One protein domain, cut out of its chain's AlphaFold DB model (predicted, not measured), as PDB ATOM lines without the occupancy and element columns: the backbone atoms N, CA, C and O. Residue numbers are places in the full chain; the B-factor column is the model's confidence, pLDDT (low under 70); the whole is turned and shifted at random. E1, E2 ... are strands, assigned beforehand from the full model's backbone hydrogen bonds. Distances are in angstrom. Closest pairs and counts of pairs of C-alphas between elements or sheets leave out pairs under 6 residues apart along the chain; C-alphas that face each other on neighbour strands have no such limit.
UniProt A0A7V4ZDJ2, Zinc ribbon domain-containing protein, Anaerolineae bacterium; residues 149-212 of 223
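What this domain is: This is residues 149 to 212 of the 223 residues of the protein "Zinc ribbon domain-containing protein" of Anaerolineae bacterium (UniProt A0A7V4ZDJ2). With little regular structure, the domain is two lobes of loops set end to end: the first holds the small hairpin E1 and E2 with a loop, residues 166 to 178, folded back beside it, and the second is the looping stretch 184 to 207. Residues 208 to 212 fold back toward the first lobe. The printed part has 64 residues, no named helix and two antiparallel strands, E1 then E2, with 6 residues in them; the class is all strand. It is compact, with a radius of gyration of the C-alphas of 12.2 A, and only just elongated, spanning 36 by 24 by 14 A.

How they stand to each other: E1, residues 154 to 156, and E2, residues 163 to 165, form a hairpin of antiparallel neighbours, their directions at 144 degrees. C-alphas 156 and 163 face each other at 4.3 A. N 155 and O 164 are within hydrogen-bond range at 2.8 A. Residues 184 to 185 pair briefly with 192 to 193, antiparallel.

Where its parts are: E1 begins at C-alpha 154 (-50.591, 20.648, -36.259) and is 6.4 A long. E2, 6.9 A, ends at C-alpha 165 (-46.479, 21.602, -38.149).

The domain as a whole: The C-alphas farthest apart, of Cys 174 and Cys 203, are 36.5 A apart. The printed part has no cut. The link from E1 to E2 is short. Residues 149 to 152 and 208 to 212 have pLDDT under 70.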
ATOM      1  N   PRO A 149     -52.921  11.179 -34.223       56.84
ATOM      2  CA  PRO A 149     -54.200  11.559 -34.813       56.84
ATOM      3  C   PRO A 149     -53.973  12.695 -35.824       56.84
ATOM      4  O   PRO A 149     -53.105  13.531 -35.573       56.84
ATOM      5  N   PRO A 150     -54.725  12.795 -36.933       57.78
ATOM      6  CA  PRO A 150     -54.593  13.913 -37.875       57.78
ATOM      7  C   PRO A 150     -54.617  15.281 -37.169       57.78
ATOM      8  O   PRO A 150     -53.897  16.203 -37.542       57.78
ATOM      9  N   GLU A 151     -55.382  15.365 -36.082       61.91
ATOM     10  CA  GLU A 151     -55.522  16.516 -35.187       61.91
ATOM     11  C   GLU A 151     -54.234  16.887 -34.431       61.91
ATOM     12  O   GLU A 151     -54.056  18.043 -34.061       61.91
ATOM     13  N   LEU A 152     -53.320  15.937 -34.220       68.25
ATOM     14  CA  LEU A 152     -52.006  16.156 -33.614       68.25
ATOM     15  C   LEU A 152     -50.902  16.375 -34.655       68.25
ATOM     16  O   LEU A 152     -49.741  16.411 -34.276       68.25
ATOM     17  N   LYS A 153     -51.209  16.527 -35.953       77.00
ATOM     18  CA  LYS A 153     -50.197  16.903 -36.963       77.00
ATOM     19  C   LYS A 153     -49.882  18.399 -36.956       77.00
ATOM     20  O   LYS A 153     -48.879  18.822 -37.535       77.00
ATOM     21  N   GLN A 154     -50.728  19.200 -36.308       85.56
ATOM     22  CA  GLN A 154     -50.591  20.648 -36.259       85.56
ATOM     23  C   GLN A 154     -50.787  21.190 -34.844       85.56
ATOM     24  O   GLN A 154     -51.631  20.727 -34.083       85.56
ATOM     25  N   VAL A 155     -50.022  22.227 -34.521       88.81
ATOM     26  CA  VAL A 155     -50.178  23.048 -33.324       88.81
ATOM     27  C   VAL A 155     -50.736  24.395 -33.752       88.81
ATOM     28  O   VAL A 155     -50.132  25.117 -34.547       88.81
ATOM     29  N   VAL A 156     -51.897  24.752 -33.212       89.31
ATOM     30  CA  VAL A 156     -52.472  26.086 -33.399       89.31
ATOM     31  C   VAL A 156     -51.717  27.068 -32.510       89.31
ATOM     32  O   VAL A 156     -51.667  26.902 -31.292       89.31
ATOM     33  N   CYS A 157     -51.125  28.100 -33.112       91.88
ATOM     34  CA  CYS A 157     -50.410  29.129 -32.373       91.88
ATOM     35  C   CYS A 157     -51.381  29.884 -31.448       91.88
ATOM     36  O   CYS A 157     -52.318  30.509 -31.945       91.88
ATOM     37  N   PRO A 158     -51.151  29.929 -30.125       89.31
ATOM     38  CA  PRO A 158     -52.072  30.596 -29.203       89.31
ATOM     39  C   PRO A 158     -52.012  32.130 -29.277       89.31
ATOM     40  O   PRO A 158     -52.828  32.803 -28.656       89.31
ATOM     41  N   TYR A 159     -51.051  32.686 -30.022       92.12
ATOM     42  CA  TYR A 159     -50.864  34.129 -30.172       92.12
ATOM     43  C   TYR A 159     -51.576  34.695 -31.404       92.12
ATOM     44  O   TYR A 159     -52.173  35.761 -31.317       92.12
ATOM     45  N   CYS A 160     -51.506  34.004 -32.549       93.81
ATOM     46  CA  CYS A 160     -52.090  34.477 -33.812       93.81
ATOM     47  C   CYS A 160     -53.098  33.512 -34.452       93.81
ATOM     48  O   CYS A 160     -53.713  33.867 -35.451       93.81
ATOM     49  N   GLY A 161     -53.260  32.295 -33.923       90.62
ATOM     50  CA  GLY A 161     -54.204  31.296 -34.432       90.62
ATOM     51  C   GLY A 161     -53.734  30.491 -35.650       90.62
ATOM     52  O   GLY A 161     -54.447  29.593 -36.082       90.62
ATOM     53  N   VAL A 162     -52.548  30.759 -36.204       93.75
ATOM     54  CA  VAL A 162     -52.031  30.010 -37.365       93.75
ATOM     55  C   VAL A 162     -51.642  28.582 -36.967       93.75
ATOM     56  O   VAL A 162     -50.945  28.375 -35.968       93.75
ATOM     57  N   GLY A 163     -52.072  27.599 -37.761       90.00
ATOM     58  CA  GLY A 163     -51.653  26.202 -37.640       90.00
ATOM     59  C   GLY A 163     -50.212  26.014 -38.109       90.00
ATOM     60  O   GLY A 163     -49.843  26.435 -39.202       90.00
ATOM     61  N   ASN A 164     -49.390  25.394 -37.271       90.81
ATOM     62  CA  ASN A 164     -47.991  25.095 -37.554       90.81
ATOM     63  C   ASN A 164     -47.769  23.579 -37.492       90.81
ATOM     64  O   ASN A 164     -48.404  22.929 -36.664       90.81
ATOM     65  N   PRO A 165     -46.870  23.001 -38.303       87.69
ATOM     66  CA  PRO A 165     -46.479  21.602 -38.149       87.69
ATOM     67  C   PRO A 165     -45.930  21.311 -36.743       87.69
ATOM     68  O   PRO A 165     -45.285  22.167 -36.127       87.69
ATOM     69  N   VAL A 166     -46.148  20.092 -36.247       85.50
ATOM     70  CA  VAL A 166     -45.509  19.621 -35.006       85.50
ATOM     71  C   VAL A 166     -43.985  19.641 -35.129       85.50
ATOM     72  O   VAL A 166     -43.425  19.452 -36.207       85.50
ATOM     73  N   GLY A 167     -43.310  19.909 -34.013       84.50
ATOM     74  CA  GLY A 167     -41.850  19.991 -33.922       84.50
ATOM     75  C   GLY A 167     -41.270  21.366 -34.266       84.50
ATOM     76  O   GLY A 167     -40.088  21.604 -34.029       84.50
ATOM     77  N   GLN A 168     -42.082  22.303 -34.768       88.44
ATOM     78  CA  GLN A 168     -41.626  23.670 -35.020       88.44
ATOM     79  C   GLN A 168     -41.415  24.434 -33.698       88.44
ATOM     80  O   GLN A 168     -42.348  24.538 -32.895       88.44
ATOM     81  N   PRO A 169     -40.227  25.020 -33.453       90.06
ATOM     82  CA  PRO A 169     -39.957  25.744 -32.210       90.06
ATOM     83  C   PRO A 169     -40.639  27.119 -32.164       90.06
ATOM     84  O   PRO A 169     -40.848  27.668 -31.079       90.06
ATOM     85  N   LYS A 170     -40.984  27.688 -33.327       95.00
ATOM     86  CA  LYS A 170     -41.593  29.015 -33.475       95.00
ATOM     87  C   LYS A 170     -42.719  28.998 -34.505       95.00
ATOM     88  O   LYS A 170     -42.694  28.210 -35.444       95.00
ATOM     89  N   CYS A 171     -43.673  29.906 -34.339       95.56
ATOM     90  CA  CYS A 171     -44.743  30.138 -35.299       95.56
ATOM     91  C   CYS A 171     -44.189  30.738 -36.596       95.56
ATOM     92  O   CYS A 171     -43.503  31.760 -36.555       95.56
ATOM     93  N   SER A 172     -44.548  30.148 -37.737       95.88
ATOM     94  CA  SER A 172     -44.156  30.607 -39.074       95.88
ATOM     95  C   SER A 172     -44.704  31.994 -39.427       95.88
ATOM     96  O   SER A 172     -44.107  32.692 -40.239       95.88
ATOM     97  N   ALA A 173     -45.812  32.410 -38.803       96.12
ATOM     98  CA  ALA A 173     -46.469  33.684 -39.087       96.12
ATOM     99  C   ALA A 173     -46.050  34.824 -38.144       96.12
ATOM    100  O   ALA A 173     -45.781  35.928 -38.601       96.12
ATOM    101  N   CYS A 174     -46.015  34.589 -36.825       95.81
ATOM    102  CA  CYS A 174     -45.769  35.652 -35.835       95.81
ATOM    103  C   CYS A 174     -44.468  35.493 -35.035       95.81
ATOM    104  O   CYS A 174     -44.166  36.335 -34.194       95.81
ATOM    105  N   GLY A 175     -43.716  34.406 -35.239       94.75
ATOM    106  CA  GLY A 175     -42.456  34.146 -34.535       94.75
ATOM    107  C   GLY A 175     -42.588  33.729 -33.064       94.75
ATOM    108  O   GLY A 175     -41.566  33.495 -32.417       94.75
ATOM    109  N   ALA A 176     -43.807  33.610 -32.527       95.56
ATOM    110  CA  ALA A 176     -44.040  33.208 -31.140       95.56
ATOM    111  C   ALA A 176     -43.518  31.787 -30.843       95.56
ATOM    112  O   ALA A 176     -43.596  30.927 -31.726       95.56
ATOM    113  N   PRO A 177     -43.016  31.510 -29.625       94.50
ATOM    114  CA  PRO A 177     -42.524  30.185 -29.259       94.50
ATOM    115  C   PRO A 177     -43.672  29.167 -29.207       94.50
ATOM    116  O   PRO A 177     -44.754  29.465 -28.701       94.50
ATOM    117  N   LEU A 178     -43.426  27.965 -29.730       92.06
ATOM    118  CA  LEU A 178     -44.416  26.880 -29.783       92.06
ATOM    119  C   LEU A 178     -44.028  25.635 -28.978       92.06
ATOM    120  O   LEU A 178     -44.855  24.737 -28.879       92.06
ATOM    121  N   GLY A 179     -42.816  25.566 -28.408       87.81
ATOM    122  CA  GLY A 179     -42.298  24.360 -27.736       87.81
ATOM    123  C   GLY A 179     -43.239  23.798 -26.666       87.81
ATOM    124  O   GLY A 179     -43.533  22.610 -26.653       87.81
ATOM    125  N   ASP A 180     -43.806  24.690 -25.869       86.38
ATOM    126  CA  ASP A 180     -44.766  24.414 -24.801       86.38
ATOM    127  C   ASP A 180     -46.104  23.811 -25.274       86.38
ATOM    128  O   ASP A 180     -46.803  23.134 -24.524       86.38
ATOM    129  N   TYR A 181     -46.483  24.049 -26.528       87.00
ATOM    130  CA  TYR A 181     -47.763  23.612 -27.093       87.00
ATOM    131  C   TYR A 181     -47.615  22.371 -27.982       87.00
ATOM    132  O   TYR A 181     -48.579  21.962 -28.634       87.00
ATOM    133  N   GLN A 182     -46.417  21.778 -28.025       86.69
ATOM    134  CA  GLN A 182     -46.151  20.560 -28.782       86.69
ATOM    135  C   GLN A 182     -46.785  19.336 -28.100       86.69
ATOM    136  O   GLN A 182     -46.800  19.256 -26.871       86.69
ATOM    137  N   PRO A 183     -47.312  18.365 -28.869       85.62
ATOM    138  CA  PRO A 183     -47.802  17.110 -28.315       85.62
ATOM    139  C   PRO A 183     -46.746  16.403 -27.462       85.62
ATOM    140  O   PRO A 183     -45.554  16.435 -27.765       85.62
ATOM    141  N   VAL A 184     -47.203  15.730 -26.410       84.56
ATOM    142  CA  VAL A 184     -46.351  15.013 -25.461       84.56
ATOM    143  C   VAL A 184     -46.475  13.513 -25.669       84.56
ATOM    144  O   VAL A 184     -47.574  12.974 -25.817       84.56
ATOM    145  N   THR A 185     -45.344  12.817 -25.654       82.00
ATOM    146  CA  THR A 185     -45.315  11.355 -25.731       82.00
ATOM    147  C   THR A 185     -45.438  10.772 -24.330       82.00
ATOM    148  O   THR A 185     -44.702  11.151 -23.421       82.00
ATOM    149  N   CYS A 186     -46.361   9.830 -24.134       82.56
ATOM    150  CA  CYS A 186     -46.489   9.127 -22.866       82.56
ATOM    151  C   CYS A 186     -45.205   8.336 -22.563       82.56
ATOM    152  O   CYS A 186     -44.873   7.434 -23.335       82.56
ATOM    153  N   PRO A 187     -44.535   8.571 -21.420       82.12
ATOM    154  CA  PRO A 187     -43.287   7.881 -21.097       82.12
ATOM    155  C   PRO A 187     -43.488   6.390 -20.786       82.12
ATOM    156  O   PRO A 187     -42.532   5.629 -20.825       82.12
ATOM    157  N   LYS A 188     -44.722   5.961 -20.474       81.00
ATOM    158  CA  LYS A 188     -45.033   4.561 -20.150       81.00
ATOM    159  C   LYS A 188     -45.341   3.710 -21.382       81.00
ATOM    160  O   LYS A 188     -44.932   2.561 -21.427       81.00
ATOM    161  N   CYS A 189     -46.115   4.229 -22.337       74.12
ATOM    162  CA  CYS A 189     -46.613   3.427 -23.468       74.12
ATOM    163  C   CYS A 189     -46.379   4.049 -24.850       74.12
ATOM    164  O   CYS A 189     -46.916   3.552 -25.838       74.12
ATOM    165  N   GLY A 190     -45.663   5.173 -24.933       74.94
ATOM    166  CA  GLY A 190     -45.315   5.812 -26.204       74.94
ATOM    167  C   GLY A 190     -46.481   6.455 -26.967       74.94
ATOM    168  O   GLY A 190     -46.277   6.908 -28.087       74.94
ATOM    169  N   TYR A 191     -47.693   6.499 -26.401       77.19
ATOM    170  CA  TYR A 191     -48.848   7.138 -27.042       77.19
ATOM    171  C   TYR A 191     -48.662   8.655 -27.105       77.19
ATOM    172  O   TYR A 191     -48.334   9.252 -26.077       77.19
ATOM    173  N   LEU A 192     -48.886   9.278 -28.265       77.81
ATOM    174  CA  LEU A 192     -48.819  10.734 -28.400       77.81
ATOM    175  C   LEU A 192     -50.129  11.380 -27.936       77.81
ATOM    176  O   LEU A 192     -51.221  10.979 -28.341       77.81
ATOM    177  N   LEU A 193     -50.029  12.397 -27.084       82.12
ATOM    178  CA  LEU A 193     -51.171  13.111 -26.523       82.12
ATOM    179  C   LEU A 193     -51.057  14.619 -26.763       82.12
ATOM    180  O   LEU A 193     -49.951  15.153 -26.827       82.12
ATOM    181  N   PRO A 194     -52.191  15.340 -26.830       82.25
ATOM    182  CA  PRO A 194     -52.168  16.792 -26.758       82.25
ATOM    183  C   PRO A 194     -51.436  17.271 -25.496       82.25
ATOM    184  O   PRO A 194     -51.599  16.688 -24.421       82.25
ATOM    185  N   TRP A 195     -50.708  18.383 -25.614       83.38
ATOM    186  CA  TRP A 195     -49.916  18.999 -24.538       83.38
ATOM    187  C   TRP A 195     -50.701  19.261 -23.239       83.38
ATOM    188  O   TRP A 195     -50.137  19.336 -22.153       83.38
ATOM    189  N   ASN A 196     -52.027  19.401 -23.324       82.88
ATOM    190  CA  ASN A 196     -52.885  19.739 -22.191       82.88
ATOM    191  C   ASN A 196     -53.418  18.524 -21.404       82.88
ATOM    192  O   ASN A 196     -54.213  18.700 -20.473       82.88
ATOM    193  N   LYS A 197     -53.038  17.292 -21.765       85.06
ATOM    194  CA  LYS A 197     -53.503  16.079 -21.079       85.06
ATOM    195  C   LYS A 197     -52.684  15.804 -19.818       85.06
ATOM    196  O   LYS A 197     -51.465  15.860 -19.819       85.06
ATOM    197  N   ARG A 198     -53.381  15.452 -18.733       86.62
ATOM    198  CA  ARG A 198     -52.761  15.079 -17.444       86.62
ATOM    199  C   ARG A 198     -52.468  13.586 -17.323       86.62
ATOM    200  O   ARG A 198     -51.532  13.201 -16.635       86.62
ATOM    201  N   PHE A 199     -53.283  12.763 -17.976       88.38
ATOM    202  CA  PHE A 199     -53.180  11.310 -17.954       88.38
ATOM    203  C   PHE A 199     -53.217  10.773 -19.379       88.38
ATOM    204  O   PHE A 199     -53.920  11.311 -20.240       88.38
ATOM    205  N   CYS A 200     -52.477   9.695 -19.612       85.00
ATOM    206  CA  CYS A 200     -52.526   8.956 -20.855       85.00
ATOM    207  C   CYS A 200     -53.900   8.296 -21.002       85.00
ATOM    208  O   CYS A 200     -54.269   7.442 -20.198       85.00
ATOM    209  N   THR A 201     -54.628   8.634 -22.065       81.38
ATOM    210  CA  THR A 201     -55.932   8.032 -22.386       81.38
ATOM    211  C   THR A 201     -55.842   6.554 -22.770       81.38
ATOM    212  O   THR A 201     -56.872   5.899 -22.852       81.38
ATOM    213  N   ARG A 202     -54.632   6.030 -23.009       76.62
ATOM    214  CA  ARG A 202     -54.393   4.622 -23.359       76.62
ATOM    215  C   ARG A 202     -54.015   3.768 -22.149       76.62
ATOM    216  O   ARG A 202     -54.662   2.766 -21.893       76.62
ATOM    217  N   CYS A 203     -52.960   4.135 -21.418       80.06
ATOM    218  CA  CYS A 203     -52.418   3.297 -20.335       80.06
ATOM    219  C   CYS A 203     -52.682   3.829 -18.916       80.06
ATOM    220  O   CYS A 203     -52.221   3.228 -17.944       80.06
ATOM    221  N   GLY A 204     -53.338   4.987 -18.786       84.44
ATOM    222  CA  GLY A 204     -53.630   5.626 -17.499       84.44
ATOM    223  C   GLY A 204     -52.432   6.280 -16.799       84.44
ATOM    224  O   GLY A 204     -52.602   6.852 -15.726       84.44
ATOM    225  N   ALA A 205     -51.224   6.232 -17.376       87.12
ATOM    226  CA  ALA A 205     -50.043   6.857 -16.777       87.12
ATOM    227  C   ALA A 205     -50.197   8.377 -16.635       87.12
ATOM    228  O   ALA A 205     -50.731   9.045 -17.522       87.12
ATOM    229  N   SER A 206     -49.672   8.921 -15.537       89.19
ATOM    230  CA  SER A 206     -49.553  10.366 -15.333       89.19
ATOM    231  C   SER A 206     -48.532  10.957 -16.310       89.19
ATOM    232  O   SER A 206     -47.447  10.404 -16.477       89.19
ATOM    233  N   LEU A 207     -48.872  12.078 -16.946       84.19
ATOM    234  CA  LEU A 207     -48.021  12.782 -17.916       84.19
ATOM    235  C   LEU A 207     -47.341  14.001 -17.289       84.19
ATOM    236  O   LEU A 207     -47.161  15.010 -17.956       84.19
ATOM    237  N   THR A 208     -47.034  13.955 -15.993       65.62
ATOM    238  CA  THR A 208     -46.427  15.068 -15.251       65.62
ATOM    239  C   THR A 208     -45.077  15.472 -15.847       65.62
ATOM    240  O   THR A 208     -44.039  14.961 -15.444       65.62
ATOM    241  N   GLY A 209     -45.133  16.395 -16.803       56.59
ATOM    242  CA  GLY A 209     -44.045  17.166 -17.381       56.59
ATOM    243  C   GLY A 209     -44.602  18.548 -17.719       56.59
ATOM    244  O   GLY A 209     -45.490  18.666 -18.556       56.59
ATOM    245  N   ASP A 210     -44.173  19.536 -16.936       48.94
ATOM    246  CA  ASP A 210     -44.256  20.990 -17.124       48.94
ATOM    247  C   ASP A 210     -45.418  21.526 -17.964       48.94
ATOM    248  O   ASP A 210     -45.343  21.729 -19.172       48.94
ATOM    249  N   LYS A 211     -46.514  21.836 -17.267       48.28
ATOM    250  CA  LYS A 211     -47.637  22.585 -17.826       48.28
ATOM    251  C   LYS A 211     -47.152  23.992 -18.213       48.28
ATOM    252  O   LYS A 211     -46.778  24.746 -17.311       48.28
ATOM    253  N   PRO A 212     -47.245  24.410 -19.484       48.41
ATOM    254  CA  PRO A 212     -46.978  25.792 -19.843       48.41
ATOM    255  C   PRO A 212     -47.970  26.724 -19.161       48.41
ATOM    256  O   PRO A 212     -49.168  26.420 -19.050       48.41
TER     257      PRO A 212